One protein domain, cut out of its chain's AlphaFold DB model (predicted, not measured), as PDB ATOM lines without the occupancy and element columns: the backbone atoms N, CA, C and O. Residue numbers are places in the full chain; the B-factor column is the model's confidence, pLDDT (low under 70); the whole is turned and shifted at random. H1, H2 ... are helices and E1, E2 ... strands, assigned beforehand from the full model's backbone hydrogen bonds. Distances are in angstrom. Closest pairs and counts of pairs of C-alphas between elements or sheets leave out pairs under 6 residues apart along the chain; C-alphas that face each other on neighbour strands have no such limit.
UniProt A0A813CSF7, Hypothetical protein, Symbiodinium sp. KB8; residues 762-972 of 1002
ATOM      1  N   PRO A 762     -23.454 -55.512 -18.040       93.00
ATOM      2  CA  PRO A 762     -24.682 -54.971 -17.452       93.00
ATOM      3  C   PRO A 762     -24.455 -53.787 -16.493       93.00
ATOM      4  O   PRO A 762     -25.413 -53.255 -15.949       93.00
ATOM      5  N   SER A 763     -23.203 -53.416 -16.202       95.19
ATOM      6  CA  SER A 763     -22.862 -52.606 -15.026       95.19
ATOM      7  C   SER A 763     -21.755 -51.598 -15.345       95.19
ATOM      8  O   SER A 763     -20.643 -51.697 -14.826       95.19
ATOM      9  N   TRP A 764     -22.050 -50.644 -16.225       97.31
ATOM     10  CA  TRP A 764     -21.209 -49.475 -16.490       97.31
ATOM     11  C   TRP A 764     -21.378 -48.425 -15.395       97.31
ATOM     12  O   TRP A 764     -20.398 -48.067 -14.749       97.31
ATOM     13  N   GLY A 765     -22.615 -48.014 -15.118       95.88
ATOM     14  CA  GLY A 765     -22.971 -47.215 -13.945       95.88
ATOM     15  C   GLY A 765     -23.723 -48.060 -12.925       95.88
ATOM     16  O   GLY A 765     -24.501 -48.943 -13.290       95.88
ATOM     17  N   VAL A 766     -23.474 -47.830 -11.639       95.94
ATOM     18  CA  VAL A 766     -24.244 -48.435 -10.547       95.94
ATOM     19  C   VAL A 766     -24.473 -47.380  -9.491       95.94
ATOM     20  O   VAL A 766     -23.533 -46.709  -9.072       95.94
ATOM     21  N   LYS A 767     -25.713 -47.259  -9.032       95.38
ATOM     22  CA  LYS A 767     -26.044 -46.407  -7.900       95.38
ATOM     23  C   LYS A 767     -27.115 -47.083  -7.056       95.38
ATOM     24  O   LYS A 767     -28.095 -47.614  -7.574       95.38
ATOM     25  N   GLU A 768     -26.877 -47.104  -5.752       94.00
ATOM     26  CA  GLU A 768     -27.734 -47.751  -4.764       94.00
ATOM     27  C   GLU A 768     -28.242 -46.693  -3.791       94.00
ATOM     28  O   GLU A 768     -27.466 -45.929  -3.210       94.00
ATOM     29  N   PHE A 769     -29.552 -46.676  -3.589       90.38
ATOM     30  CA  PHE A 769     -30.225 -45.705  -2.744       90.38
ATOM     31  C   PHE A 769     -31.048 -46.413  -1.683       90.38
ATOM     32  O   PHE A 769     -31.659 -47.452  -1.941       90.38
ATOM     33  N   THR A 770     -31.087 -45.818  -0.499       89.62
ATOM     34  CA  THR A 770     -31.933 -46.258   0.609       89.62
ATOM     35  C   THR A 770     -32.746 -45.062   1.096       89.62
ATOM     36  O   THR A 770     -32.265 -43.929   1.151       89.62
ATOM     37  N   GLY A 771     -34.026 -45.271   1.399       79.00
ATOM     38  CA  GLY A 771     -34.900 -44.193   1.868       79.00
ATOM     39  C   GLY A 771     -36.323 -44.295   1.340       79.00
ATOM     40  O   GLY A 771     -36.667 -45.200   0.588       79.00
ATOM     41  N   LEU A 772     -37.179 -43.356   1.755       70.00
ATOM     42  CA  LEU A 772     -38.603 -43.310   1.385       70.00
ATOM     43  C   LEU A 772     -39.427 -44.540   1.827       70.00
ATOM     44  O   LEU A 772     -40.517 -44.767   1.301       70.00
ATOM     45  N   GLY A 773     -38.904 -45.346   2.759       67.44
ATOM     46  CA  GLY A 773     -39.524 -46.616   3.128       67.44
ATOM     47  C   GLY A 773     -39.460 -47.694   2.038       67.44
ATOM     48  O   GLY A 773     -40.207 -48.671   2.044       67.44
ATOM     49  N   ILE A 774     -38.563 -47.494   1.073       70.00
ATOM     50  CA  ILE A 774     -38.140 -48.478   0.087       70.00
ATOM     51  C   ILE A 774     -36.816 -49.024   0.626       70.00
ATOM     52  O   ILE A 774     -35.916 -48.248   0.954       70.00
ATOM     53  N   GLY A 775     -36.730 -50.342   0.793       82.69
ATOM     54  CA  GLY A 775     -35.601 -50.996   1.454       82.69
ATOM     55  C   GLY A 775     -34.289 -50.731   0.722       82.69
ATOM     56  O   GLY A 775     -33.325 -50.285   1.332       82.69
ATOM     57  N   LEU A 776     -34.261 -50.938  -0.596       90.94
ATOM     58  CA  LEU A 776     -33.108 -50.647  -1.445       90.94
ATOM     59  C   LEU A 776     -33.582 -50.438  -2.889       90.94
ATOM     60  O   LEU A 776     -34.298 -51.279  -3.422       90.94
ATOM     61  N   VAL A 777     -33.173 -49.343  -3.527       91.25
ATOM     62  CA  VAL A 777     -33.310 -49.166  -4.981       91.25
ATOM     63  C   VAL A 777     -31.920 -49.224  -5.591       91.25
ATOM     64  O   VAL A 777     -31.096 -48.345  -5.338       91.25
ATOM     65  N   SER A 778     -31.652 -50.254  -6.385       94.25
ATOM     66  CA  SER A 778     -30.400 -50.412  -7.120       94.25
ATOM     67  C   SER A 778     -30.647 -50.120  -8.596       94.25
ATOM     68  O   SER A 778     -31.376 -50.850  -9.259       94.25
ATOM     69  N   MET A 779     -29.993 -49.092  -9.129       95.00
ATOM     70  CA  MET A 779     -29.995 -48.784 -10.558       95.00
ATOM     71  C   MET A 779     -28.651 -49.177 -11.160       95.00
ATOM     72  O   MET A 779     -27.604 -48.697 -10.722       95.00
ATOM     73  N   LYS A 780     -28.669 -50.038 -12.178       96.44
ATOM     74  CA  LYS A 780     -27.487 -50.429 -12.951       96.44
ATOM     75  C   LYS A 780     -27.702 -50.027 -14.401       96.44
ATOM     76  O   LYS A 780     -28.693 -50.414 -15.014       96.44
ATOM     77  N   THR A 781     -26.777 -49.261 -14.960       96.44
ATOM     78  CA  THR A 781     -26.808 -48.887 -16.373       96.44
ATOM     79  C   THR A 781     -25.826 -49.741 -17.161       96.44
ATOM     80  O   THR A 781     -24.652 -49.873 -16.819       96.44
ATOM     81  N   SER A 782     -26.324 -50.334 -18.235       95.94
ATOM     82  CA  SER A 782     -25.551 -50.854 -19.354       95.94
ATOM     83  C   SER A 782     -25.528 -49.805 -20.475       95.94
ATOM     84  O   SER A 782     -26.188 -48.772 -20.385       95.94
ATOM     85  N   LEU A 783     -24.800 -50.073 -21.561       94.69
ATOM     86  CA  LEU A 783     -24.752 -49.197 -22.738       94.69
ATOM     87  C   LEU A 783     -26.136 -48.989 -23.374       94.69
ATOM     88  O   LEU A 783     -26.458 -47.885 -23.808       94.69
ATOM     89  N   PHE A 784     -26.957 -50.041 -23.398       95.50
ATOM     90  CA  PHE A 784     -28.259 -50.040 -24.079       95.50
ATOM     91  C   PHE A 784     -29.448 -50.324 -23.160       95.50
ATOM     92  O   PHE A 784     -30.594 -50.166 -23.576       95.50
ATOM     93  N   LYS A 785     -29.188 -50.756 -21.924       96.62
ATOM     94  CA  LYS A 785     -30.209 -51.213 -20.978       96.62
ATOM     95  C   LYS A 785     -30.005 -50.569 -19.620       96.62
ATOM     96  O   LYS A 785     -28.878 -50.275 -19.242       96.62
ATOM     97  N   ILE A 786     -31.082 -50.409 -18.871       96.56
ATOM     98  CA  ILE A 786     -31.057 -50.049 -17.459       96.56
ATOM     99  C   ILE A 786     -31.810 -51.122 -16.672       96.56
ATOM    100  O   ILE A 786     -32.928 -51.495 -17.018       96.56
ATOM    101  N   GLU A 787     -31.166 -51.655 -15.643       96.50
ATOM    102  CA  GLU A 787     -31.756 -52.585 -14.684       96.50
ATOM    103  C   GLU A 787     -32.055 -51.795 -13.414       96.50
ATOM    104  O   GLU A 787     -31.157 -51.192 -12.819       96.50
ATOM    105  N   ILE A 788     -33.324 -51.763 -13.028       95.00
ATOM    106  CA  ILE A 788     -33.788 -51.110 -11.811       95.00
ATOM    107  C   ILE A 788     -34.341 -52.222 -10.924       95.00
ATOM    108  O   ILE A 788     -35.307 -52.879 -11.297       95.00
ATOM    109  N   ASP A 789     -33.702 -52.438  -9.779       94.81
ATOM    110  CA  ASP A 789     -34.118 -53.398  -8.756       94.81
ATOM    111  C   ASP A 789     -34.699 -52.617  -7.576       94.81
ATOM    112  O   ASP A 789     -34.009 -51.794  -6.958       94.81
ATOM    113  N   VAL A 790     -35.989 -52.824  -7.312       92.62
ATOM    114  CA  VAL A 790     -36.742 -52.140  -6.258       92.62
ATOM    115  C   VAL A 790     -37.104 -53.136  -5.163       92.62
ATOM    116  O   VAL A 790     -38.135 -53.809  -5.198       92.62
ATOM    117  N   SER A 791     -36.302 -53.155  -4.106       92.00
ATOM    118  CA  SER A 791     -36.590 -53.917  -2.895       92.00
ATOM    119  C   SER A 791     -37.393 -53.068  -1.909       92.00
ATOM    120  O   SER A 791     -36.905 -52.061  -1.401       92.00
ATOM    121  N   CYS A 792     -38.629 -53.469  -1.604       89.56
ATOM    122  CA  CYS A 792     -39.476 -52.784  -0.624       89.56
ATOM    123  C   CYS A 792     -39.480 -53.500   0.727       89.56
ATOM    124  O   CYS A 792     -39.764 -54.698   0.793       89.56
ATOM    125  N   ASP A 793     -39.250 -52.751   1.806       85.06
ATOM    126  CA  ASP A 793     -39.362 -53.289   3.158       85.06
ATOM    127  C   ASP A 793     -40.829 -53.414   3.599       85.06
ATOM    128  O   ASP A 793     -41.728 -52.704   3.146       85.06
ATOM    129  N   LYS A 794     -41.102 -54.398   4.463       77.56
ATOM    130  CA  LYS A 794     -42.474 -54.826   4.806       77.56
ATOM    131  C   LYS A 794     -43.166 -53.945   5.861       77.56
ATOM    132  O   LYS A 794     -44.309 -54.244   6.221       77.56
ATOM    133  N   SER A 795     -42.502 -52.918   6.387       70.31
ATOM    134  CA  SER A 795     -42.817 -52.357   7.707       70.31
ATOM    135  C   SER A 795     -43.961 -51.341   7.764       70.31
ATOM    136  O   SER A 795     -44.619 -51.299   8.804       70.31
ATOM    137  N   PHE A 796     -44.286 -50.580   6.708       71.19
ATOM    138  CA  PHE A 796     -45.347 -49.562   6.813       71.19
ATOM    139  C   PHE A 796     -46.406 -49.583   5.692       71.19
ATOM    140  O   PHE A 796     -46.172 -49.914   4.532       71.19
ATOM    141  N   VAL A 797     -47.645 -49.218   6.048       75.00
ATOM    142  CA  VAL A 797     -48.814 -49.236   5.139       75.00
ATOM    143  C   VAL A 797     -48.689 -48.195   4.022       75.00
ATOM    144  O   VAL A 797     -49.059 -48.473   2.881       75.00
ATOM    145  N   LEU A 798     -48.136 -47.017   4.332       70.38
ATOM    146  CA  LEU A 798     -47.900 -45.957   3.349       70.38
ATOM    147  C   LEU A 798     -46.840 -46.383   2.315       70.38
ATOM    148  O   LEU A 798     -46.989 -46.110   1.123       70.38
ATOM    149  N   GLU A 799     -45.837 -47.149   2.759       71.00
ATOM    150  CA  GLU A 799     -44.784 -47.713   1.907       71.00
ATOM    151  C   GLU A 799     -45.361 -48.675   0.876       71.00
ATOM    152  O   GLU A 799     -44.949 -48.635  -0.274       71.00
ATOM    153  N   ARG A 800     -46.391 -49.468   1.209       78.81
ATOM    154  CA  ARG A 800     -47.001 -50.401   0.240       78.81
ATOM    155  C   ARG A 800     -47.609 -49.701  -0.974       78.81
ATOM    156  O   ARG A 800     -47.594 -50.271  -2.063       78.81
ATOM    157  N   VAL A 801     -48.160 -48.496  -0.813       81.56
ATOM    158  CA  VAL A 801     -48.780 -47.756  -1.927       81.56
ATOM    159  C   VAL A 801     -47.712 -47.119  -2.816       81.56
ATOM    160  O   VAL A 801     -47.799 -47.235  -4.039       81.56
ATOM    161  N   ALA A 802     -46.697 -46.492  -2.213       79.25
ATOM    162  CA  ALA A 802     -45.562 -45.924  -2.941       79.25
ATOM    163  C   ALA A 802     -44.745 -47.025  -3.636       79.25
ATOM    164  O   ALA A 802     -44.543 -46.969  -4.848       79.25
ATOM    165  N   CYS A 803     -44.404 -48.085  -2.903       82.62
ATOM    166  CA  CYS A 803     -43.741 -49.279  -3.413       82.62
ATOM    167  C   CYS A 803     -44.502 -49.892  -4.589       82.62
ATOM    168  O   CYS A 803     -43.909 -50.112  -5.633       82.62
ATOM    169  N   ARG A 804     -45.825 -50.107  -4.496       85.50
ATOM    170  CA  ARG A 804     -46.595 -50.698  -5.609       85.50
ATOM    171  C   ARG A 804     -46.557 -49.836  -6.878       85.50
ATOM    172  O   ARG A 804     -46.653 -50.372  -7.978       85.50
ATOM    173  N   LYS A 805     -46.444 -48.508  -6.749       83.31
ATOM    174  CA  LYS A 805     -46.273 -47.618  -7.908       83.31
ATOM    175  C   LYS A 805     -44.853 -47.678  -8.473       83.31
ATOM    176  O   LYS A 805     -44.715 -47.682  -9.691       83.31
ATOM    177  N   ILE A 806     -43.839 -47.743  -7.612       84.81
ATOM    178  CA  ILE A 806     -42.424 -47.777  -8.010       84.81
ATOM    179  C   ILE A 806     -42.027 -49.158  -8.542       84.81
ATOM    180  O   ILE A 806     -41.300 -49.225  -9.517       84.81
ATOM    181  N   MET A 807     -42.602 -50.250  -8.033       87.44
ATOM    182  CA  MET A 807     -42.405 -51.613  -8.550       87.44
ATOM    183  C   MET A 807     -42.826 -51.788 -10.012       87.44
ATOM    184  O   MET A 807     -42.433 -52.755 -10.645       87.44
ATOM    185  N   LYS A 808     -43.594 -50.857 -10.596       89.19
ATOM    186  CA  LYS A 808     -43.824 -50.858 -12.052       89.19
ATOM    187  C   LYS A 808     -42.550 -50.606 -12.863       89.19
ATOM    188  O   LYS A 808     -42.535 -50.866 -14.058       89.19
ATOM    189  N   TRP A 809     -41.533 -50.062 -12.207       89.25
ATOM    190  CA  TRP A 809     -40.206 -49.798 -12.736       89.25
ATOM    191  C   TRP A 809     -39.205 -50.860 -12.320       89.25
ATOM    192  O   TRP A 809     -38.030 -50.686 -12.595       89.25
ATOM    193  N   ASP A 810     -39.640 -51.913 -11.634       93.94
ATOM    194  CA  ASP A 810     -38.775 -53.041 -11.334       93.94
ATOM    195  C   ASP A 810     -38.589 -53.870 -12.607       93.94
ATOM    196  O   ASP A 810     -39.564 -54.241 -13.270       93.94
ATOM    197  N   GLY A 811     -37.336 -54.107 -12.986       95.19
ATOM    198  CA  GLY A 811     -36.983 -54.894 -14.160       95.19
ATOM    199  C   GLY A 811     -35.905 -54.272 -15.045       95.19
ATOM    200  O   GLY A 811     -35.221 -53.308 -14.697       95.19
ATOM    201  N   VAL A 812     -35.742 -54.879 -16.219       96.44
ATOM    202  CA  VAL A 812     -34.763 -54.477 -17.233       96.44
ATOM    203  C   VAL A 812     -35.488 -53.747 -18.353       96.44
ATOM    204  O   VAL A 812     -36.355 -54.316 -19.013       96.44
ATOM    205  N   PHE A 813     -35.099 -52.500 -18.596       96.06
ATOM    206  CA  PHE A 813     -35.671 -51.655 -19.637       96.06
ATOM    207  C   PHE A 813     -34.592 -51.267 -20.639       96.06
ATOM    208  O   PHE A 813     -33.446 -51.009 -20.266       96.06
ATOM    209  N   ASP A 814     -34.955 -51.176 -21.914       96.62
ATOM    210  CA  ASP A 814     -34.092 -50.518 -22.890       96.62
ATOM    211  C   ASP A 814     -33.981 -49.030 -22.549       96.62
ATOM    212  O   ASP A 814     -34.954 -48.404 -22.122       96.62
ATOM    213  N   LEU A 815     -32.796 -48.452 -22.747       95.00
ATOM    214  CA  LEU A 815     -32.484 -47.087 -22.312       95.00
ATOM    215  C   LEU A 815     -33.371 -46.028 -22.999       95.00
ATOM    216  O   LEU A 815     -33.687 -44.990 -22.427       95.00
ATOM    217  N   GLN A 816     -33.828 -46.317 -24.221       95.25
ATOM    218  CA  GLN A 816     -34.779 -45.479 -24.954       95.25
ATOM    219  C   GLN A 816     -36.192 -45.551 -24.348       95.25
ATOM    220  O   GLN A 816     -36.865 -44.531 -24.193       95.25
ATOM    221  N   THR A 817     -36.639 -46.749 -23.965       95.56
ATOM    222  CA  THR A 817     -37.940 -46.959 -23.313       95.56
ATOM    223  C   THR A 817     -37.949 -46.342 -21.917       95.56
ATOM    224  O   THR A 817     -38.914 -45.681 -21.534       95.56
ATOM    225  N   SER A 818     -36.856 -46.495 -21.162       94.25
ATOM    226  CA  SER A 818     -36.715 -45.870 -19.848       94.25
ATOM    227  C   SER A 818     -36.684 -44.345 -19.944       94.25
ATOM    228  O   SER A 818     -37.296 -43.689 -19.103       94.25
ATOM    229  N   GLN A 819     -36.064 -43.774 -20.984       95.31
ATOM    230  CA  GLN A 819     -36.127 -42.341 -21.273       95.31
ATOM    231  C   GLN A 819     -37.570 -41.892 -21.514       95.31
ATOM    232  O   GLN A 819     -38.028 -40.971 -20.840       95.31
ATOM    233  N   GLY A 820     -38.308 -42.562 -22.407       95.00
ATOM    234  CA  GLY A 820     -39.712 -42.238 -22.679       95.00
ATOM    235  C   GLY A 820     -40.564 -42.258 -21.409       95.00
ATOM    236  O   GLY A 820     -41.276 -41.296 -21.115       95.00
ATOM    237  N   ASN A 821     -40.408 -43.302 -20.592       92.44
ATOM    238  CA  ASN A 821     -41.125 -43.408 -19.328       92.44
ATOM    239  C   ASN A 821     -40.702 -42.304 -18.338       92.44
ATOM    240  O   ASN A 821     -41.552 -41.734 -17.649       92.44
ATOM    241  N   ALA A 822     -39.403 -41.991 -18.235       92.88
ATOM    242  CA  ALA A 822     -38.891 -40.964 -17.323       92.88
ATOM    243  C   ALA A 822     -39.424 -39.570 -17.688       92.88
ATOM    244  O   ALA A 822     -39.797 -38.802 -16.799       92.88
ATOM    245  N   CYS A 823     -39.545 -39.277 -18.985       94.25
ATOM    246  CA  CYS A 823     -40.097 -38.021 -19.487       94.25
ATOM    247  C   CYS A 823     -41.589 -37.845 -19.187       94.25
ATOM    248  O   CYS A 823     -42.030 -36.720 -18.962       94.25
ATOM    249  N   VAL A 824     -42.358 -38.938 -19.117       92.69
ATOM    250  CA  VAL A 824     -43.771 -38.892 -18.698       92.69
ATOM    251  C   VAL A 824     -43.907 -38.567 -17.207       92.69
ATOM    252  O   VAL A 824     -44.886 -37.941 -16.804       92.69
ATOM    253  N   LEU A 825     -42.938 -38.971 -16.379       89.38
ATOM    254  CA  LEU A 825     -42.973 -38.714 -14.938       89.38
ATOM    255  C   LEU A 825     -42.548 -37.292 -14.572       89.38
ATOM    256  O   LEU A 825     -43.242 -36.626 -13.807       89.38
ATOM    257  N   ASN A 826     -41.369 -36.866 -15.030       91.69
ATOM    258  CA  ASN A 826     -40.783 -35.595 -14.619       91.69
ATOM    259  C   ASN A 826     -39.786 -35.085 -15.679       91.69
ATOM    260  O   ASN A 826     -38.897 -35.840 -16.085       91.69
ATOM    261  N   PRO A 827     -39.858 -33.804 -16.096       93.81
ATOM    262  CA  PRO A 827     -38.880 -33.217 -17.012       93.81
ATOM    263  C   PRO A 827     -37.428 -33.295 -16.511       93.81
ATOM    264  O   PRO A 827     -36.525 -33.418 -17.332       93.81
ATOM    265  N   SER A 828     -37.171 -33.282 -15.197       93.38
ATOM    266  CA  SER A 828     -35.798 -33.422 -14.687       93.38
ATOM    267  C   SER A 828     -35.263 -34.852 -14.836       93.38
ATOM    268  O   SER A 828     -34.117 -35.038 -15.225       93.38
ATOM    269  N   ALA A 829     -36.100 -35.872 -14.608       92.88
ATOM    270  CA  ALA A 829     -35.732 -37.272 -14.844       92.88
ATOM    271  C   ALA A 829     -35.453 -37.537 -16.335       92.88
ATOM    272  O   ALA A 829     -34.558 -38.310 -16.679       92.88
ATOM    273  N   CYS A 830     -36.212 -36.865 -17.210       95.69
ATOM    274  CA  CYS A 830     -36.031 -36.900 -18.659       95.69
ATOM    275  C   CYS A 830     -34.630 -36.439 -19.078       95.69
ATOM    276  O   CYS A 830     -33.977 -37.125 -19.861       95.69
ATOM    277  N   ASP A 831     -34.159 -35.305 -18.547       96.19
ATOM    278  CA  ASP A 831     -32.848 -34.741 -18.890       96.19
ATOM    279  C   ASP A 831     -31.709 -35.681 -18.465       96.19
ATOM    280  O   ASP A 831     -30.834 -36.003 -19.268       96.19
ATOM    281  N   VAL A 832     -31.773 -36.233 -17.248       95.56
ATOM    282  CA  VAL A 832     -30.767 -37.187 -16.747       95.56
ATOM    283  C   VAL A 832     -30.725 -38.457 -17.599       95.56
ATOM    284  O   VAL A 832     -29.648 -38.908 -18.001       95.56
ATOM    285  N   MET A 833     -31.886 -39.028 -17.938       95.62
ATOM    286  CA  MET A 833     -31.938 -40.232 -18.773       95.62
ATOM    287  C   MET A 833     -31.505 -39.945 -20.218       95.62
ATOM    288  O   MET A 833     -30.811 -40.755 -20.826       95.62
ATOM    289  N   SER A 834     -31.836 -38.766 -20.753       96.38
ATOM    290  CA  SER A 834     -31.394 -38.318 -22.077       96.38
ATOM    291  C   SER A 834     -29.876 -38.159 -22.147       96.38
ATOM    292  O   SER A 834     -29.252 -38.598 -23.111       96.38
ATOM    293  N   ARG A 835     -29.254 -37.562 -21.125       96.44
ATOM    294  CA  ARG A 835     -27.790 -37.445 -21.036       96.44
ATOM    295  C   ARG A 835     -27.127 -38.808 -20.881       96.44
ATOM    296  O   ARG A 835     -26.141 -39.068 -21.560       96.44
ATOM    297  N   THR A 836     -27.711 -39.693 -20.072       95.94
ATOM    298  CA  THR A 836     -27.259 -41.089 -19.933       95.94
ATOM    299  C   THR A 836     -27.275 -41.813 -21.282       95.94
ATOM    300  O   THR A 836     -26.294 -42.449 -21.653       95.94
ATOM    301  N   TYR A 837     -28.353 -41.659 -22.057       96.19
ATOM    302  CA  TYR A 837     -28.462 -42.208 -23.409       96.19
ATOM    303  C   TYR A 837     -27.417 -41.624 -24.367       96.19
ATOM    304  O   TYR A 837     -26.748 -42.366 -25.086       96.19
ATOM    305  N   MET A 838     -27.212 -40.305 -24.333       96.12
ATOM    306  CA  MET A 838     -26.213 -39.640 -25.172       96.12
ATOM    307  C   MET A 838     -24.774 -40.027 -24.808       96.12
ATOM    308  O   MET A 838     -23.941 -40.147 -25.705       96.12
ATOM    309  N   ALA A 839     -24.484 -40.278 -23.528       96.75
ATOM    310  CA  ALA A 839     -23.173 -40.719 -23.054       96.75
ATOM    311  C   ALA A 839     -22.794 -42.126 -23.560       96.75
ATOM    312  O   ALA A 839     -21.608 -42.423 -23.720       96.75
ATOM    313  N   SER A 840     -23.774 -42.982 -23.877       96.62
ATOM    314  CA  SER A 840     -23.524 -44.329 -24.405       96.62
ATOM    315  C   SER A 840     -22.967 -44.343 -25.835       96.62
ATOM    316  O   SER A 840     -22.198 -45.240 -26.179       96.62
ATOM    317  N   PHE A 841     -23.304 -43.363 -26.681       96.62
ATOM    318  CA  PHE A 841     -22.841 -43.324 -28.077       96.62
ATOM    319  C   PHE A 841     -21.328 -43.139 -28.253       96.62
ATOM    320  O   PHE A 841     -20.735 -43.944 -28.977       96.62
ATOM    321  N   PRO A 842     -20.672 -42.128 -27.645       97.12
ATOM    322  CA  PRO A 842     -19.229 -41.965 -27.786       97.12
ATOM    323  C   PRO A 842     -18.482 -43.159 -27.191       97.12
ATOM    324  O   PRO A 842     -17.508 -43.609 -27.788       97.12
ATOM    325  N   LEU A 843     -18.976 -43.727 -26.083       96.75
ATOM    326  CA  LEU A 843     -18.420 -44.941 -25.494       96.75
ATOM    327  C   LEU A 843     -18.481 -46.119 -26.475       96.75
ATOM    328  O   LEU A 843     -17.459 -46.738 -26.760       96.75
ATOM    329  N   PHE A 844     -19.662 -46.402 -27.032       97.69
ATOM    330  CA  PHE A 844     -19.854 -47.480 -28.002       97.69
ATOM    331  C   PHE A 844     -18.994 -47.287 -29.257       97.69
ATOM    332  O   PHE A 844     -18.332 -48.227 -29.699       97.69
ATOM    333  N   GLY A 845     -18.981 -46.076 -29.820       97.69
ATOM    334  CA  GLY A 845     -18.216 -45.760 -31.024       97.69
ATOM    335  C   GLY A 845     -16.710 -45.919 -30.814       97.69
ATOM    336  O   GLY A 845     -16.052 -46.602 -31.596       97.69
ATOM    337  N   LEU A 846     -16.171 -45.349 -29.734       98.25
ATOM    338  CA  LEU A 846     -14.736 -45.390 -29.449       98.25
ATOM    339  C   LEU A 846     -14.262 -46.789 -29.039       98.25
ATOM    340  O   LEU A 846     -13.225 -47.236 -29.525       98.25
ATOM    341  N   ILE A 847     -15.039 -47.535 -28.247       97.94
ATOM    342  CA  ILE A 847     -14.706 -48.934 -27.941       97.94
ATOM    343  C   ILE A 847     -14.757 -49.802 -29.206       97.94
ATOM    344  O   ILE A 847     -13.866 -50.623 -29.410       97.94
ATOM    345  N   SER A 848     -15.733 -49.601 -30.097       98.12
ATOM    346  CA  SER A 848     -15.791 -50.340 -31.369       98.12
ATOM    347  C   SER A 848     -14.554 -50.081 -32.231       98.12
ATOM    348  O   SER A 848     -13.970 -51.018 -32.773       98.12
ATOM    349  N   LEU A 849     -14.115 -48.821 -32.327       98.31
ATOM    350  CA  LEU A 849     -12.885 -48.459 -33.036       98.31
ATOM    351  C   LEU A 849     -11.643 -49.072 -32.381       98.31
ATOM    352  O   LEU A 849     -10.774 -49.569 -33.092       98.31
ATOM    353  N   ALA A 850     -11.577 -49.110 -31.047       98.44
ATOM    354  CA  ALA A 850     -10.495 -49.772 -30.321       98.44
ATOM    355  C   ALA A 850     -10.433 -51.281 -30.620       98.44
ATOM    356  O   ALA A 850      -9.362 -51.818 -30.908       98.44
ATOM    357  N   VAL A 851     -11.585 -51.961 -30.613       98.44
ATOM    358  CA  VAL A 851     -11.707 -53.391 -30.940       98.44
ATOM    359  C   VAL A 851     -11.268 -53.663 -32.382       98.44
ATOM    360  O   VAL A 851     -10.455 -54.558 -32.617       98.44
ATOM    361  N   LEU A 852     -11.745 -52.867 -33.345       98.12
ATOM    362  CA  LEU A 852     -11.334 -52.979 -34.749       98.12
ATOM    363  C   LEU A 852      -9.835 -52.715 -34.929       98.12
ATOM    364  O   LEU A 852      -9.181 -53.428 -35.687       98.12
ATOM    365  N   SER A 853      -9.280 -51.740 -34.206       98.25
ATOM    366  CA  SER A 853      -7.847 -51.436 -34.232       98.25
ATOM    367  C   SER A 853      -7.011 -52.606 -33.709       98.25
ATOM    368  O   SER A 853      -6.020 -52.969 -34.338       98.25
ATOM    369  N   ASN A 854      -7.432 -53.261 -32.622       98.12
ATOM    370  CA  ASN A 854      -6.757 -54.454 -32.096       98.12
ATOM    371  C   ASN A 854      -6.797 -55.630 -33.074       98.12
ATOM    372  O   ASN A 854      -5.773 -56.275 -33.295       98.12
ATOM    373  N   PHE A 855      -7.953 -55.911 -33.682       98.25
ATOM    374  CA  PHE A 855      -8.050 -56.978 -34.679       98.25
ATOM    375  C   PHE A 855      -7.245 -56.660 -35.940       98.25
ATOM    376  O   PHE A 855      -6.583 -57.547 -36.474       98.25
ATOM    377  N   GLY A 856      -7.235 -55.399 -36.377       97.69
ATOM    378  CA  GLY A 856      -6.383 -54.940 -37.470       97.69
ATOM    379  C   GLY A 856      -4.896 -55.108 -37.149       97.69
ATOM    380  O   GLY A 856      -4.160 -55.669 -37.954       97.69
ATOM    381  N   ALA A 857      -4.461 -54.707 -35.950       97.56
ATOM    382  CA  ALA A 857      -3.084 -54.887 -35.492       97.56
ATOM    383  C   ALA A 857      -2.691 -56.370 -35.431       97.56
ATOM    384  O   ALA A 857      -1.622 -56.744 -35.910       97.56
ATOM    385  N   ALA A 858      -3.567 -57.228 -34.900       97.31
ATOM    386  CA  ALA A 858      -3.335 -58.666 -34.845       97.31
ATOM    387  C   ALA A 858      -3.262 -59.302 -36.239       97.31
ATOM    388  O   ALA A 858      -2.404 -60.151 -36.474       97.31
ATOM    389  N   PHE A 859      -4.122 -58.877 -37.169       96.75
ATOM    390  CA  PHE A 859      -4.084 -59.335 -38.555       96.75
ATOM    391  C   PHE A 859      -2.786 -58.907 -39.245       96.75
ATOM    392  O   PHE A 859      -2.120 -59.746 -39.844       96.75
ATOM    393  N   CYS A 860      -2.369 -57.645 -39.097       95.88
ATOM    394  CA  CYS A 860      -1.089 -57.182 -39.627       95.88
ATOM    395  C   CYS A 860       0.089 -57.951 -39.009       95.88
ATOM    396  O   CYS A 860       0.966 -58.391 -39.740       95.88
ATOM    397  N   LEU A 861       0.094 -58.217 -37.700       94.31
ATOM    398  CA  LEU A 861       1.122 -59.058 -37.066       94.31
ATOM    399  C   LEU A 861       1.151 -60.479 -37.615       94.31
ATOM    400  O   LEU A 861       2.221 -61.028 -37.880       94.31
ATOM    401  N   PHE A 862      -0.021 -61.081 -37.792       93.94
ATOM    402  CA  PHE A 862      -0.128 -62.420 -38.345       93.94
ATOM    403  C   PHE A 862       0.385 -62.462 -39.788       93.94
ATOM    404  O   PHE A 862       1.192 -63.328 -40.124       93.94
ATOM    405  N   SER A 863       0.008 -61.490 -40.621       93.06
ATOM    406  CA  SER A 863       0.542 -61.347 -41.977       93.06
ATOM    407  C   SER A 863       2.048 -61.086 -41.979       93.06
ATOM    408  O   SER A 863       2.751 -61.698 -42.776       93.06
ATOM    409  N   TYR A 864       2.559 -60.267 -41.058       90.06
ATOM    410  CA  TYR A 864       3.993 -60.016 -40.888       90.06
ATOM    411  C   TYR A 864       4.764 -61.289 -40.511       90.06
ATOM    412  O   TYR A 864       5.896 -61.467 -40.938       90.06
ATOM    413  N   SER A 865       4.147 -62.216 -39.769       89.25
ATOM    414  CA  SER A 865       4.778 -63.503 -39.437       89.25
ATOM    415  C   SER A 865       4.911 -64.459 -40.636       89.25
ATOM    416  O   SER A 865       5.676 -65.419 -40.572       89.25
ATOM    417  N   LYS A 866       4.147 -64.235 -41.715       86.62
ATOM    418  CA  LYS A 866       4.101 -65.110 -42.900       86.62
ATOM    419  C   LYS A 866       4.711 -64.479 -44.150       86.62
ATOM    420  O   LYS A 866       5.224 -65.209 -44.994       86.62
ATOM    421  N   ALA A 867       4.624 -63.162 -44.289       76.31
ATOM    422  CA  ALA A 867       5.156 -62.412 -45.416       76.31
ATOM    423  C   ALA A 867       6.569 -61.889 -45.112       76.31
ATOM    424  O   ALA A 867       6.903 -61.607 -43.964       76.31
ATOM    425  N   LEU A 868       7.391 -61.743 -46.157       63.62
ATOM    426  CA  LEU A 868       8.673 -61.032 -46.091       63.62
ATOM    427  C   LEU A 868       8.458 -59.653 -45.448       63.62
ATOM    428  O   LEU A 868       7.464 -58.992 -45.748       63.62
ATOM    429  N   ALA A 869       9.359 -59.265 -44.543       71.25
ATOM    430  CA  ALA A 869       9.247 -58.102 -43.665       71.25
ATOM    431  C   ALA A 869       8.998 -56.789 -44.433       71.25
ATOM    432  O   ALA A 869       9.925 -56.075 -44.807       71.25
ATOM    433  N   ASP A 870       7.727 -56.464 -44.666       86.25
ATOM    434  CA  ASP A 870       7.326 -55.216 -45.304       86.25
ATOM    435  C   ASP A 870       7.278 -54.097 -44.252       86.25
ATOM    436  O   ASP A 870       6.521 -54.146 -43.272       86.25
ATOM    437  N   ALA A 871       8.094 -53.063 -44.462       85.69
ATOM    438  CA  ALA A 871       8.177 -51.892 -43.596       85.69
ATOM    439  C   ALA A 871       6.827 -51.165 -43.457       85.69
ATOM    440  O   ALA A 871       6.525 -50.614 -42.394       85.69
ATOM    441  N   SER A 872       5.993 -51.191 -44.503       90.06
ATOM    442  CA  SER A 872       4.661 -50.588 -44.468       90.06
ATOM    443  C   SER A 872       3.759 -51.306 -43.459       90.06
ATOM    444  O   SER A 872       3.090 -50.670 -42.643       90.06
ATOM    445  N   LEU A 873       3.812 -52.636 -43.440       91.81
ATOM    446  CA  LEU A 873       2.978 -53.491 -42.603       91.81
ATOM    447  C   LEU A 873       3.353 -53.363 -41.119       91.81
ATOM    448  O   LEU A 873       2.481 -53.340 -40.247       91.81
ATOM    449  N   ARG A 874       4.643 -53.155 -40.834       90.94
ATOM    450  CA  ARG A 874       5.148 -52.796 -39.500       90.94
ATOM    451  C   ARG A 874       4.635 -51.430 -39.035       90.94
ATOM    452  O   ARG A 874       4.219 -51.299 -37.882       90.94
ATOM    453  N   ALA A 875       4.641 -50.422 -39.910       92.94
ATOM    454  CA  ALA A 875       4.130 -49.090 -39.585       92.94
ATOM    455  C   ALA A 875       2.622 -49.118 -39.286       92.94
ATOM    456  O   ALA A 875       2.180 -48.540 -38.288       92.94
ATOM    457  N   TRP A 876       1.841 -49.851 -40.088       95.62
ATOM    458  CA  TRP A 876       0.414 -50.077 -39.834       95.62
ATOM    459  C   TRP A 876       0.174 -50.808 -38.516       95.62
ATOM    460  O   TRP A 876      -0.637 -50.354 -37.712       95.62
ATOM    461  N   THR A 877       0.931 -51.874 -38.253       95.56
ATOM    462  CA  THR A 877       0.858 -52.620 -36.990       95.56
ATOM    463  C   THR A 877       1.098 -51.704 -35.793       95.56
ATOM    464  O   THR A 877       0.287 -51.676 -34.870       95.56
ATOM    465  N   GLY A 878       2.175 -50.914 -35.810       94.94
ATOM    466  CA  GLY A 878       2.485 -49.994 -34.717       94.94
ATOM    467  C   GLY A 878       1.427 -48.911 -34.538       94.94
ATOM    468  O   GLY A 878       1.014 -48.639 -33.413       94.94
ATOM    469  N   THR A 879       0.923 -48.354 -35.640       96.94
ATOM    470  CA  THR A 879      -0.139 -47.342 -35.608       96.94
ATOM    471  C   THR A 879      -1.425 -47.909 -35.006       96.94
ATOM    472  O   THR A 879      -1.984 -47.311 -34.091       96.94
ATOM    473  N   LEU A 880      -1.871 -49.088 -35.449       97.50
ATOM    474  CA  LEU A 880      -3.082 -49.740 -34.941       97.50
ATOM    475  C   LEU A 880      -2.931 -50.210 -33.485       97.50
ATOM    476  O   LEU A 880      -3.879 -50.112 -32.703       97.50
ATOM    477  N   THR A 881      -1.736 -50.655 -33.094       97.12
ATOM    478  CA  THR A 881      -1.441 -51.052 -31.707       97.12
ATOM    479  C   THR A 881      -1.473 -49.851 -30.755       97.12
ATOM    480  O   THR A 881      -1.887 -49.997 -29.610       97.12
ATOM    481  N   LEU A 882      -1.089 -48.653 -31.215       97.50
ATOM    482  CA  LEU A 882      -1.171 -47.412 -30.430       97.50
ATOM    483  C   LEU A 882      -2.576 -46.791 -30.437       97.50
ATOM    484  O   LEU A 882      -3.019 -46.255 -29.421       97.50
ATOM    485  N   LEU A 883      -3.289 -46.868 -31.564       98.06
ATOM    486  CA  LEU A 883      -4.650 -46.341 -31.692       98.06
ATOM    487  C   LEU A 883      -5.663 -47.114 -30.841       98.06
ATOM    488  O   LEU A 883      -6.581 -46.499 -30.305       98.06
ATOM    489  N   GLY A 884      -5.486 -48.430 -30.680       97.69
ATOM    490  CA  GLY A 884      -6.342 -49.275 -29.842       97.69
ATOM    491  C   GLY A 884      -6.575 -48.700 -28.436       97.69
ATOM    492  O   GLY A 884      -7.713 -48.344 -28.121       97.69
ATOM    493  N   PRO A 885      -5.532 -48.571 -27.594       98.38
ATOM    494  CA  PRO A 885      -5.671 -48.001 -26.256       98.38
ATOM    495  C   PRO A 885      -6.083 -46.527 -26.289       98.38
ATOM    496  O   PRO A 885      -6.920 -46.115 -25.501       98.38
ATOM    497  N   ALA A 886      -5.605 -45.726 -27.249       98.31
ATOM    498  CA  ALA A 886      -6.020 -44.323 -27.350       98.31
ATOM    499  C   ALA A 886      -7.545 -44.166 -27.533       98.31
ATOM    500  O   ALA A 886      -8.166 -43.317 -26.886       98.31
ATOM    501  N   PHE A 887      -8.165 -45.002 -28.373       98.50
ATOM    502  CA  PHE A 887      -9.617 -45.026 -28.536       98.50
ATOM    503  C   PHE A 887     -10.332 -45.579 -27.300       98.50
ATOM    504  O   PHE A 887     -11.330 -44.996 -26.878       98.50
ATOM    505  N   ALA A 888      -9.827 -46.654 -26.687       98.38
ATOM    506  CA  ALA A 888     -10.424 -47.225 -25.480       98.38
ATOM    507  C   ALA A 888     -10.390 -46.232 -24.302       98.38
ATOM    508  O   ALA A 888     -11.448 -45.919 -23.750       98.38
ATOM    509  N   THR A 889      -9.228 -45.646 -23.992       98.38
ATOM    510  CA  THR A 889      -9.083 -44.584 -22.986       98.38
ATOM    511  C   THR A 889      -9.999 -43.402 -23.306       98.38
ATOM    512  O   THR A 889     -10.714 -42.918 -22.428       98.38
ATOM    513  N   GLY A 890     -10.033 -42.952 -24.566       97.94
ATOM    514  CA  GLY A 890     -10.905 -41.862 -25.003       97.94
ATOM    515  C   GLY A 890     -12.387 -42.153 -24.755       97.94
ATOM    516  O   GLY A 890     -13.104 -41.286 -24.259       97.94
ATOM    517  N   GLY A 891     -12.842 -43.377 -25.043       97.62
ATOM    518  CA  GLY A 891     -14.216 -43.819 -24.798       97.62
ATOM    519  C   GLY A 891     -14.567 -43.856 -23.315       97.62
ATOM    520  O   GLY A 891     -15.596 -43.314 -22.914       97.62
ATOM    521  N   ILE A 892     -13.686 -44.438 -22.498       98.06
ATOM    522  CA  ILE A 892     -13.858 -44.547 -21.042       98.06
ATOM    523  C   ILE A 892     -13.900 -43.155 -20.395       98.06
ATOM    524  O   ILE A 892     -14.791 -42.880 -19.590       98.06
ATOM    525  N   VAL A 893     -12.979 -42.259 -20.768       98.06
ATOM    526  CA  VAL A 893     -12.926 -40.883 -20.249       98.06
ATOM    527  C   VAL A 893     -14.136 -40.075 -20.710       98.06
ATOM    528  O   VAL A 893     -14.757 -39.401 -19.891       98.06
ATOM    529  N   ALA A 894     -14.515 -40.160 -21.989       97.44
ATOM    530  CA  ALA A 894     -15.701 -39.474 -22.499       97.44
ATOM    531  C   ALA A 894     -16.962 -39.915 -21.747       97.44
ATOM    532  O   ALA A 894     -17.756 -39.071 -21.340       97.44
ATOM    533  N   TRP A 895     -17.122 -41.215 -21.498       97.25
ATOM    534  CA  TRP A 895     -18.241 -41.721 -20.712       97.25
ATOM    535  C   TRP A 895     -18.204 -41.223 -19.264       97.25
ATOM    536  O   TRP A 895     -19.213 -40.723 -18.782       97.25
ATOM    537  N   ALA A 896     -17.048 -41.266 -18.594       96.75
ATOM    538  CA  ALA A 896     -16.912 -40.781 -17.218       96.75
ATOM    539  C   ALA A 896     -17.217 -39.277 -17.068       96.75
ATOM    540  O   ALA A 896     -17.680 -38.854 -16.014       96.75
ATOM    541  N   LEU A 897     -16.965 -38.474 -18.109       97.00
ATOM    542  CA  LEU A 897     -17.262 -37.037 -18.120       97.00
ATOM    543  C   LEU A 897     -18.709 -36.714 -18.517       97.00
ATOM    544  O   LEU A 897     -19.254 -35.710 -18.062       97.00
ATOM    545  N   LEU A 898     -19.314 -37.518 -19.395       96.56
ATOM    546  CA  LEU A 898     -20.664 -37.279 -19.919       96.56
ATOM    547  C   LEU A 898     -21.761 -37.946 -19.087       96.56
ATOM    548  O   LEU A 898     -22.915 -37.523 -19.170       96.56
ATOM    549  N   MET A 899     -21.429 -38.988 -18.323       96.25
ATOM    550  CA  MET A 899     -22.392 -39.718 -17.511       96.25
ATOM    551  C   MET A 899     -22.877 -38.831 -16.350       96.25
ATOM    552  O   MET A 899     -22.067 -38.442 -15.509       96.25
ATOM    553  N   PRO A 900     -24.179 -38.490 -16.283       95.81
ATOM    554  CA  PRO A 900     -24.720 -37.718 -15.169       95.81
ATOM    555  C   PRO A 900     -24.791 -38.565 -13.891       95.81
ATOM    556  O   PRO A 900     -24.796 -39.798 -13.947       95.81
ATOM    557  N   ASP A 901     -24.916 -37.911 -12.732       94.94
ATOM    558  CA  ASP A 901     -25.161 -38.632 -11.485       94.94
ATOM    559  C   ASP A 901     -26.548 -39.285 -11.526       94.94
ATOM    560  O   ASP A 901     -27.584 -38.617 -11.569       94.94
ATOM    561  N   LEU A 902     -26.574 -40.616 -11.468       93.56
ATOM    562  CA  LEU A 902     -27.815 -41.387 -11.382       93.56
ATOM    563  C   LEU A 902     -28.628 -41.036 -10.121       93.56
ATOM    564  O   LEU A 902     -29.833 -41.283 -10.100       93.56
ATOM    565  N   GLY A 903     -28.003 -40.429  -9.100       92.38
ATOM    566  CA  GLY A 903     -28.656 -39.879  -7.902       92.38
ATOM    567  C   GLY A 903     -29.703 -38.804  -8.170       92.38
ATOM    568  O   GLY A 903     -30.653 -38.645  -7.396       92.38
ATOM    569  N   GLU A 904     -29.622 -38.123  -9.310       92.81
ATOM    570  CA  GLU A 904     -30.614 -37.119  -9.688       92.81
ATOM    571  C   GLU A 904     -31.979 -37.750 -10.034       92.81
ATOM    572  O   GLU A 904     -33.022 -37.121  -9.826       92.81
ATOM    573  N   ILE A 905     -32.008 -39.018 -10.478       91.56
ATOM    574  CA  ILE A 905     -33.255 -39.719 -10.828       91.56
ATOM    575  C   ILE A 905     -34.121 -39.953  -9.577       91.56
ATOM    576  O   ILE A 905     -35.240 -39.430  -9.545       91.56
ATOM    577  N   PRO A 906     -33.665 -40.645  -8.511       88.50
ATOM    578  CA  PRO A 906     -34.457 -40.771  -7.290       88.50
ATOM    579  C   PRO A 906     -34.767 -39.427  -6.645       88.50
ATOM    580  O   PRO A 906     -35.848 -39.272  -6.088       88.50
ATOM    581  N   THR A 907     -33.870 -38.441  -6.743       89.44
ATOM    582  CA  THR A 907     -34.128 -37.091  -6.219       89.44
ATOM    583  C   THR A 907     -35.333 -36.452  -6.922       89.44
ATOM    584  O   THR A 907     -36.204 -35.870  -6.272       89.44
ATOM    585  N   SER A 908     -35.465 -36.643  -8.239       89.12
ATOM    586  CA  SER A 908     -36.640 -36.195  -8.998       89.12
ATOM    587  C   SER A 908     -37.926 -36.950  -8.640       89.12
ATOM    588  O   SER A 908     -39.012 -36.360  -8.629       89.12
ATOM    589  N   TRP A 909     -37.821 -38.240  -8.304       86.00
ATOM    590  CA  TRP A 909     -38.949 -39.039  -7.825       86.00
ATOM    591  C   TRP A 909     -39.360 -38.626  -6.414       86.00
ATOM    592  O   TRP A 909     -40.547 -38.493  -6.133       86.00
ATOM    593  N   ALA A 910     -38.389 -38.359  -5.542       85.75
ATOM    594  CA  ALA A 910     -38.612 -37.866  -4.195       85.75
ATOM    595  C   ALA A 910     -39.283 -36.489  -4.211       85.75
ATOM    596  O   ALA A 910     -40.160 -36.253  -3.393       85.75
ATOM    597  N   ALA A 911     -38.967 -35.612  -5.171       86.44
ATOM    598  CA  ALA A 911     -39.689 -34.349  -5.343       86.44
ATOM    599  C   ALA A 911     -41.176 -34.572  -5.688       86.44
ATOM    600  O   ALA A 911     -42.046 -33.898  -5.137       86.44
ATOM    601  N   LEU A 912     -41.479 -35.559  -6.542       83.25
ATOM    602  CA  LEU A 912     -42.854 -35.935  -6.890       83.25
ATOM    603  C   LEU A 912     -43.596 -36.565  -5.698       83.25
ATOM    604  O   LEU A 912     -44.754 -36.244  -5.439       83.25
ATOM    605  N   VAL A 913     -42.932 -37.448  -4.945       82.81
ATOM    606  CA  VAL A 913     -43.512 -38.100  -3.758       82.81
ATOM    607  C   VAL A 913     -43.613 -37.130  -2.580       82.81
ATOM    608  O   VAL A 913     -44.576 -37.195  -1.826       82.81
ATOM    609  N   GLY A 914     -42.683 -36.190  -2.439       81.88
ATOM    610  CA  GLY A 914     -42.667 -35.175  -1.386       81.88
ATOM    611  C   GLY A 914     -43.856 -34.219  -1.464       81.88
ATOM    612  O   GLY A 914     -44.328 -33.756  -0.428       81.88
ATOM    613  N   GLN A 915     -44.413 -34.001  -2.664       82.56
ATOM    614  CA  GLN A 915     -45.701 -33.314  -2.828       82.56
ATOM    615  C   GLN A 915     -46.872 -34.101  -2.216       82.56
ATOM    616  O   GLN A 915     -47.856 -33.503  -1.789       82.56
ATOM    617  N   LEU A 916     -46.775 -35.434  -2.160       79.44
ATOM    618  CA  LEU A 916     -47.791 -36.318  -1.579       79.44
ATOM    619  C   LEU A 916     -47.538 -36.617  -0.092       79.44
ATOM    620  O   LEU A 916     -48.485 -36.887   0.644       79.44
ATOM    621  N   ALA A 917     -46.279 -36.592   0.345       79.62
ATOM    622  CA  ALA A 917     -45.850 -36.937   1.695       79.62
ATOM    623  C   ALA A 917     -44.653 -36.061   2.130       79.62
ATOM    624  O   ALA A 917     -43.495 -36.459   1.959       79.62
ATOM    625  N   PRO A 918     -44.905 -34.863   2.692       79.94
ATOM    626  CA  PRO A 918     -43.845 -33.992   3.188       79.94
ATOM    627  C   PRO A 918     -43.101 -34.651   4.362       79.94
ATOM    628  O   PRO A 918     -43.723 -35.141   5.301       79.94
ATOM    629  N   GLY A 919     -41.765 -34.649   4.311       78.50
ATOM    630  CA  GLY A 919     -40.892 -35.191   5.367       78.50
ATOM    631  C   GLY A 919     -40.106 -36.451   4.993       78.50
ATOM    632  O   GLY A 919     -39.309 -36.928   5.799       78.50
ATOM    633  N   LEU A 920     -40.279 -36.983   3.783       74.44
ATOM    634  CA  LEU A 920     -39.476 -38.103   3.301       74.44
ATOM    635  C   LEU A 920     -38.096 -37.613   2.825       74.44
ATOM    636  O   LEU A 920     -37.987 -36.949   1.797       74.44
ATOM    637  N   SER A 921     -37.049 -37.938   3.589       77.50
ATOM    638  CA  SER A 921     -35.651 -37.697   3.213       77.50
ATOM    639  C   SER A 921     -35.043 -38.937   2.560       77.50
ATOM    640  O   SER A 921     -35.399 -40.073   2.880       77.50
ATOM    641  N   TYR A 922     -34.104 -38.700   1.657       80.31
ATOM    642  CA  TYR A 922     -33.335 -39.705   0.933       80.31
ATOM    643  C   TYR A 922     -31.903 -39.745   1.474       80.31
ATOM    644  O   TYR A 922     -31.377 -38.706   1.879       80.31
ATOM    645  N   SER A 923     -31.292 -40.932   1.501       84.31
ATOM    646  CA  SER A 923     -29.869 -41.096   1.793       84.31
ATOM    647  C   SER A 923     -29.216 -41.923   0.694       84.31
ATOM    648  O   SER A 923     -29.655 -43.027   0.371       84.31
ATOM    649  N   GLU A 924     -28.122 -41.414   0.141       85.81
ATOM    650  CA  GLU A 924     -27.241 -42.229  -0.690       85.81
ATOM    651  C   GLU A 924     -26.537 -43.245   0.199       85.81
ATOM    652  O   GLU A 924     -25.957 -42.895   1.227       85.81
ATOM    653  N   THR A 925     -26.630 -44.522  -0.164       85.06
ATOM    654  CA  THR A 925     -25.966 -45.604   0.578       85.06
ATOM    655  C   THR A 925     -24.543 -45.818   0.073       85.06
ATOM    656  O   THR A 925     -23.710 -46.384   0.782       85.06
ATOM    657  N   ARG A 926     -24.268 -45.400  -1.170       80.81
ATOM    658  CA  ARG A 926     -22.999 -45.631  -1.853       80.81
ATOM    659  C   ARG A 926     -22.644 -44.454  -2.760       80.81
ATOM    660  O   ARG A 926     -23.324 -44.199  -3.750       80.81
ATOM    661  N   ASP A 927     -21.524 -43.807  -2.454       84.75
ATOM    662  CA  ASP A 927     -21.046 -42.630  -3.199       84.75
ATOM    663  C   ASP A 927     -20.470 -42.984  -4.580       84.75
ATOM    664  O   ASP A 927     -20.283 -42.122  -5.435       84.75
ATOM    665  N   PHE A 928     -20.179 -44.263  -4.823       89.44
ATOM    666  CA  PHE A 928     -19.458 -44.694  -6.013       89.44
ATOM    667  C   PHE A 928     -20.402 -44.972  -7.192       89.44
ATOM    668  O   PHE A 928     -21.181 -45.917  -7.137       89.44
ATOM    669  N   GLN A 929     -20.304 -44.162  -8.252       92.50
ATOM    670  CA  GLN A 929     -21.201 -44.194  -9.420       92.50
ATOM    671  C   GLN A 929     -20.814 -45.232 -10.492       92.50
ATOM    672  O   GLN A 929     -21.615 -45.526 -11.383       92.50
ATOM    673  N   PHE A 930     -19.599 -45.792 -10.446       96.06
ATOM    674  CA  PHE A 930     -19.105 -46.684 -11.498       96.06
ATOM    675  C   PHE A 930     -19.310 -48.163 -11.162       96.06
ATOM    676  O   PHE A 930     -19.072 -48.627 -10.045       96.06
ATOM    677  N   GLY A 931     -19.752 -48.924 -12.158       95.56
ATOM    678  CA  GLY A 931     -19.975 -50.357 -12.051       95.56
ATOM    679  C   GLY A 931     -18.740 -51.198 -12.370       95.56
ATOM    680  O   GLY A 931     -17.667 -50.706 -12.712       95.56
ATOM    681  N   TRP A 932     -18.890 -52.519 -12.269       95.94
ATOM    682  CA  TRP A 932     -17.783 -53.454 -12.504       95.94
ATOM    683  C   TRP A 932     -17.304 -53.464 -13.960       95.94
ATOM    684  O   TRP A 932     -16.118 -53.656 -14.216       95.94
ATOM    685  N   THR A 933     -18.207 -53.257 -14.922       96.81
ATOM    686  CA  THR A 933     -17.857 -53.251 -16.347       96.81
ATOM    687  C   THR A 933     -16.928 -52.087 -16.683       96.81
ATOM    688  O   THR A 933     -15.977 -52.284 -17.435       96.81
ATOM    689  N   PHE A 934     -17.133 -50.922 -16.059       97.69
ATOM    690  CA  PHE A 934     -16.237 -49.773 -16.186       97.69
ATOM    691  C   PHE A 934     -14.811 -50.110 -15.723       97.69
ATOM    692  O   PHE A 934     -13.843 -49.873 -16.443       97.69
ATOM    693  N   PHE A 935     -14.670 -50.739 -14.553       97.31
ATOM    694  CA  PHE A 935     -13.359 -51.161 -14.053       97.31
ATOM    695  C   PHE A 935     -12.708 -52.235 -14.919       97.31
ATOM    696  O   PHE A 935     -11.510 -52.159 -15.181       97.31
ATOM    697  N   ALA A 936     -13.481 -53.218 -15.384       97.19
ATOM    698  CA  ALA A 936     -12.976 -54.234 -16.299       97.19
ATOM    699  C   ALA A 936     -12.434 -53.592 -17.586       97.19
ATOM    700  O   ALA A 936     -11.331 -53.935 -18.006       97.19
ATOM    701  N   ALA A 937     -13.150 -52.616 -18.155       97.94
ATOM    702  CA  ALA A 937     -12.688 -51.856 -19.313       97.94
ATOM    703  C   ALA A 937     -11.383 -51.096 -19.022       97.94
ATOM    704  O   ALA A 937     -10.459 -51.179 -19.823       97.94
ATOM    705  N   CYS A 938     -11.255 -50.451 -17.855       98.25
ATOM    706  CA  CYS A 938     -10.015 -49.772 -17.453       98.25
ATOM    707  C   CYS A 938      -8.819 -50.733 -17.335       98.25
ATOM    708  O   CYS A 938      -7.711 -50.399 -17.742       98.25
ATOM    709  N   ILE A 939      -9.026 -51.933 -16.779       97.94
ATOM    710  CA  ILE A 939      -7.961 -52.939 -16.641       97.94
ATOM    711  C   ILE A 939      -7.549 -53.472 -18.018       97.94
ATOM    712  O   ILE A 939      -6.359 -53.621 -18.288       97.94
ATOM    713  N   ILE A 940      -8.517 -53.751 -18.895       98.12
ATOM    714  CA  ILE A 940      -8.244 -54.214 -20.260       98.12
ATOM    715  C   ILE A 940      -7.488 -53.136 -21.046       98.12
ATOM    716  O   ILE A 940      -6.490 -53.452 -21.690       98.12
ATOM    717  N   ASP A 941      -7.909 -51.874 -20.939       98.38
ATOM    718  CA  ASP A 941      -7.231 -50.731 -21.555       98.38
ATOM    719  C   ASP A 941      -5.788 -50.585 -21.040       98.38
ATOM    720  O   ASP A 941      -4.847 -50.470 -21.820       98.38
ATOM    721  N   PHE A 942      -5.567 -50.737 -19.731       98.25
ATOM    722  CA  PHE A 942      -4.220 -50.759 -19.156       98.25
ATOM    723  C   PHE A 942      -3.346 -51.891 -19.726       98.25
ATOM    724  O   PHE A 942      -2.189 -51.661 -20.085       98.25
ATOM    725  N   CYS A 943      -3.890 -53.101 -19.884       97.94
ATOM    726  CA  CYS A 943      -3.184 -54.203 -20.546       97.94
ATOM    727  C   CYS A 943      -2.876 -53.897 -22.022       97.94
ATOM    728  O   CYS A 943      -1.814 -54.281 -22.523       97.94
ATOM    729  N   MET A 944      -3.764 -53.187 -22.724       98.19
ATOM    730  CA  MET A 944      -3.525 -52.731 -24.097       98.19
ATOM    731  C   MET A 944      -2.411 -51.683 -24.163       98.19
ATOM    732  O   MET A 944      -1.546 -51.784 -25.031       98.19
ATOM    733  N   ILE A 945      -2.359 -50.741 -23.217       98.12
ATOM    734  CA  ILE A 945      -1.263 -49.767 -23.093       98.12
ATOM    735  C   ILE A 945       0.070 -50.485 -22.854       98.12
ATOM    736  O   ILE A 945       1.058 -50.172 -23.518       98.12
ATOM    737  N   ILE A 946       0.104 -51.486 -21.964       97.12
ATOM    738  CA  ILE A 946       1.303 -52.313 -21.753       97.12
ATOM    739  C   ILE A 946       1.694 -53.018 -23.050       97.12
ATOM    740  O   ILE A 946       2.858 -52.974 -23.430       97.12
ATOM    741  N   THR A 947       0.743 -53.633 -23.752       96.12
ATOM    742  CA  THR A 947       1.002 -54.335 -25.021       96.12
ATOM    743  C   THR A 947       1.570 -53.380 -26.078       96.12
ATOM    744  O   THR A 947       2.546 -53.712 -26.753       96.12
ATOM    745  N   ALA A 948       1.046 -52.156 -26.168       96.75
ATOM    746  CA  ALA A 948       1.579 -51.117 -27.042       96.75
ATOM    747  C   ALA A 948       2.989 -50.669 -26.629       96.75
ATOM    748  O   ALA A 948       3.861 -50.493 -27.480       96.75
ATOM    749  N   PHE A 949       3.255 -50.556 -25.328       96.25
ATOM    750  CA  PHE A 949       4.592 -50.267 -24.817       96.25
ATOM    751  C   PHE A 949       5.583 -51.404 -25.116       96.25
ATOM    752  O   PHE A 949       6.708 -51.136 -25.534       96.25
ATOM    753  N   CYS A 950       5.166 -52.671 -24.986       94.50
ATOM    754  CA  CYS A 950       5.967 -53.837 -25.377       94.50
ATOM    755  C   CYS A 950       6.365 -53.759 -26.843       94.50
ATOM    756  O   CYS A 950       7.528 -53.973 -27.176       94.50
ATOM    757  N   TRP A 951       5.400 -53.432 -27.707       93.25
ATOM    758  CA  TRP A 951       5.642 -53.261 -29.130       93.25
ATOM    759  C   TRP A 951       6.703 -52.183 -29.380       93.25
ATOM    760  O   TRP A 951       7.694 -52.452 -30.052       93.25
ATOM    761  N   MET A 952       6.564 -51.004 -28.768       93.12
ATOM    762  CA  MET A 952       7.519 -49.900 -28.937       93.12
ATOM    763  C   MET A 952       8.926 -50.229 -28.413       93.12
ATOM    764  O   MET A 952       9.916 -49.801 -29.005       93.12
ATOM    765  N   CYS A 953       9.029 -50.994 -27.324       92.12
ATOM    766  CA  CYS A 953      10.310 -51.360 -26.717       92.12
ATOM    767  C   CYS A 953      11.015 -52.516 -27.441       92.12
ATOM    768  O   CYS A 953      12.230 -52.472 -27.621       92.12
ATOM    769  N   MET A 954      10.275 -53.553 -27.845       87.44
ATOM    770  CA  MET A 954      10.848 -54.774 -28.429       87.44
ATOM    771  C   MET A 954      11.038 -54.655 -29.940       87.44
ATOM    772  O   MET A 954      12.029 -55.139 -30.479       87.44
ATOM    773  N   PHE A 955      10.132 -53.962 -30.631       81.31
ATOM    774  CA  PHE A 955      10.256 -53.682 -32.057       81.31
ATOM    775  C   PHE A 955      10.911 -52.323 -32.268       81.31
ATOM    776  O   PHE A 955      10.381 -51.445 -32.958       81.31
ATOM    777  N   LYS A 956      12.132 -52.170 -31.748       78.69
ATOM    778  CA  LYS A 956      13.028 -51.132 -32.256       78.69
ATOM    779  C   LYS A 956      13.333 -51.462 -33.718       78.69
ATOM    780  O   LYS A 956      13.541 -52.628 -34.060       78.69
ATOM    781  N   ARG A 957      13.234 -50.471 -34.609       74.12
ATOM    782  CA  ARG A 957      13.618 -50.629 -36.020       74.12
ATOM    783  C   ARG A 957      15.066 -51.104 -36.018       74.12
ATOM    784  O   ARG A 957      15.918 -50.401 -35.484       74.12
ATOM    785  N   ASN A 958      15.299 -52.336 -36.462       68.50
ATOM    786  CA  ASN A 958      16.646 -52.873 -36.480       68.50
ATOM    787  C   ASN A 958      17.296 -52.326 -37.747       68.50
ATOM    788  O   ASN A 958      16.772 -52.565 -38.831       68.50
ATOM    789  N   ASP A 959      18.389 -51.577 -37.629       69.44
ATOM    790  CA  ASP A 959      19.087 -51.032 -38.804       69.44
ATOM    791  C   ASP A 959      19.560 -52.167 -39.740       69.44
ATOM    792  O   ASP A 959      19.657 -51.996 -40.957       69.44
ATOM    793  N   ASP A 960      19.737 -53.373 -39.190       64.31
ATOM    794  CA  ASP A 960      20.030 -54.583 -39.955       64.31
ATOM    795  C   ASP A 960      18.881 -55.016 -40.878       64.31
ATOM    796  O   ASP A 960      19.153 -55.650 -41.890       64.31
ATOM    797  N   GLU A 961      17.614 -54.680 -40.587       66.75
ATOM    798  CA  GLU A 961      16.498 -54.983 -41.500       66.75
ATOM    799  C   GLU A 961      16.624 -54.171 -42.790       66.75
ATOM    800  O   GLU A 961      16.410 -54.715 -43.868       66.75
ATOM    801  N   GLU A 962      17.031 -52.899 -42.722       73.94
ATOM    802  CA  GLU A 962      17.297 -52.122 -43.941       73.94
ATOM    803  C   GLU A 962      18.494 -52.680 -44.705       73.94
ATOM    804  O   GLU A 962      18.479 -52.703 -45.935       73.94
ATOM    805  N   LEU A 963      19.504 -53.185 -43.996       80.00
ATOM    806  CA  LEU A 963      20.639 -53.850 -44.623       80.00
ATOM    807  C   LEU A 963      20.235 -55.180 -45.275       80.00
ATOM    808  O   LEU A 963      20.710 -55.485 -46.365       80.00
ATOM    809  N   GLU A 964      19.380 -55.980 -44.638       77.06
ATOM    810  CA  GLU A 964      18.870 -57.235 -45.193       77.06
ATOM    811  C   GLU A 964      17.925 -56.992 -46.365       77.06
ATOM    812  O   GLU A 964      18.077 -57.645 -47.390       77.06
ATOM    813  N   VAL A 965      17.033 -56.001 -46.286       77.25
ATOM    814  CA  VAL A 965      16.190 -55.584 -47.416       77.25
ATOM    815  C   VAL A 965      17.054 -55.059 -48.560       77.25
ATOM    816  O   VAL A 965      16.819 -55.422 -49.710       77.25
ATOM    817  N   ALA A 966      18.091 -54.267 -48.278       81.69
ATOM    818  CA  ALA A 966      19.029 -53.812 -49.301       81.69
ATOM    819  C   ALA A 966      19.808 -54.981 -49.926       81.69
ATOM    820  O   ALA A 966      20.003 -54.999 -51.140       81.69
ATOM    821  N   LYS A 967      20.217 -55.977 -49.128       83.31
ATOM    822  CA  LYS A 967      20.868 -57.202 -49.619       83.31
ATOM    823  C   LYS A 967      19.920 -58.059 -50.452       83.31
ATOM    824  O   LYS A 967      20.337 -58.543 -51.496       83.31
ATOM    825  N   GLN A 968      18.672 -58.217 -50.026       81.62
ATOM    826  CA  GLN A 968      17.646 -58.957 -50.751       81.62
ATOM    827  C   GLN A 968      17.327 -58.259 -52.076       81.62
ATOM    828  O   GLN A 968      17.383 -58.888 -53.121       81.62
ATOM    829  N   ALA A 969      17.117 -56.939 -52.063       82.81
ATOM    830  CA  ALA A 969      16.899 -56.151 -53.274       82.81
ATOM    831  C   ALA A 969      18.111 -56.188 -54.222       82.81
ATOM    832  O   ALA A 969      17.945 -56.177 -55.441       82.81
ATOM    833  N   ALA A 970      19.334 -56.241 -53.685       87.62
ATOM    834  CA  ALA A 970      20.541 -56.438 -54.482       87.62
ATOM    835  C   ALA A 970      20.626 -57.859 -55.066       87.62
ATOM    836  O   ALA A 970      21.023 -58.006 -56.217       87.62
ATOM    837  N   ALA A 971      20.232 -58.885 -54.309       85.38
ATOM    838  CA  ALA A 971      20.184 -60.269 -54.774       85.38
ATOM    839  C   ALA A 971      19.107 -60.477 -55.852       85.38
ATOM    840  O   ALA A 971      19.387 -61.105 -56.867       85.38
ATOM    841  N   ASP A 972      17.922 -59.892 -55.678       85.88
ATOM    842  CA  ASP A 972      16.839 -59.934 -56.662       85.88
ATOM    843  C   ASP A 972      17.237 -59.195 -57.946       85.88
ATOM    844  O   ASP A 972      17.009 -59.703 -59.041       85.88
TER     845      ASP A 972
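What this domain is: This is residues 762 to 972 of the 1002 residues of the protein "Hypothetical protein" of Symbiodinium sp. KB8 (UniProt A0A813CSF7). A twisted sheet of five strands with H1, H2 and H5 over one face makes a head, and from it a long stalk of three helices side by side, H3, H4 and H6, runs away to the far end, where the end of H7, residues 966 to 972, sticks out free. The 211 printed residues hold seven named helices and five named strands, in the order E1 E2 E3 H1 E4 H2 H3 H4 H5 E5 H6 H7; the sheet, E4 - E3 - E2 - E1 - E5, is antiparallel and the class is mixed, helices and strands. The outline is a rod of 92 by 27 by 23 A, only just extended, close to loose, with a radius of gyration of the C-alphas of 25.3 A.

Where its parts are: Find C-alpha 765 at (-22.971, -47.215, -13.945), where E1 begins, residues 765 to 771, 20.0 A long. Next come E2, 774 to 781, 20.0 A, E3, 785 to 791, 19.4 A, H1, 797 to 809, 19.8 A, E4, 811 to 814, and H2, 815 to 825. From C-alpha 827 at (-38.880, -33.217, -17.012), H3 runs 59.5 A to residue 866. Read on through H4, 871 to 898, 40.1 A, H5, 904 to 914, E5, 922 to 924, H6, 932 to 954, 32.8 A, and H7, 959 to 972, 20.1 A, ending at (16.839, -59.934, -56.662).

How they stand to each other: Start at the twisted sheet, where E1 E2 E3 form a meander, each strand the antiparallel neighbour of the one before. Look for N 767 and O 779 between E1 and E2, 2.9 A, N 780 and O 787 between E2 and E3, 2.8 A, N 813 and O 786 between E3 and E4, 2.9 A, and N 923 and O 770 between E1 and E5, 3.2 A. H1, H2 and H5 are on the same face, in two layers, helices on one face of a sheet. H1 has a height over the sheet of 9.4 A, and H2 stands up from the sheet at 69 degrees. The hub, H3, touches H4 at Ala 850 and Gly 884, their closest C-alphas, 4.2 A, at a shallow tilt of 16 degrees, opposite ways. H4 touches H6, closest C-alphas Thr 881 and Ala 948, 5.6 A. H7 and H6 are apart. Every O i to N i+4 pair is within hydrogen-bond range in H2, H5, H6 and H7, against 6 of 9 in H1, 33 of 36 in H3 and 23 of 24 in H4.

The domain as a whole: The two farthest C-alphas, those of Val 797 and Ala 971, are 92.0 A apart. The printed part has no cut and no long link. Residues 773, 868 and 958 to 961 have pLDDT under 70.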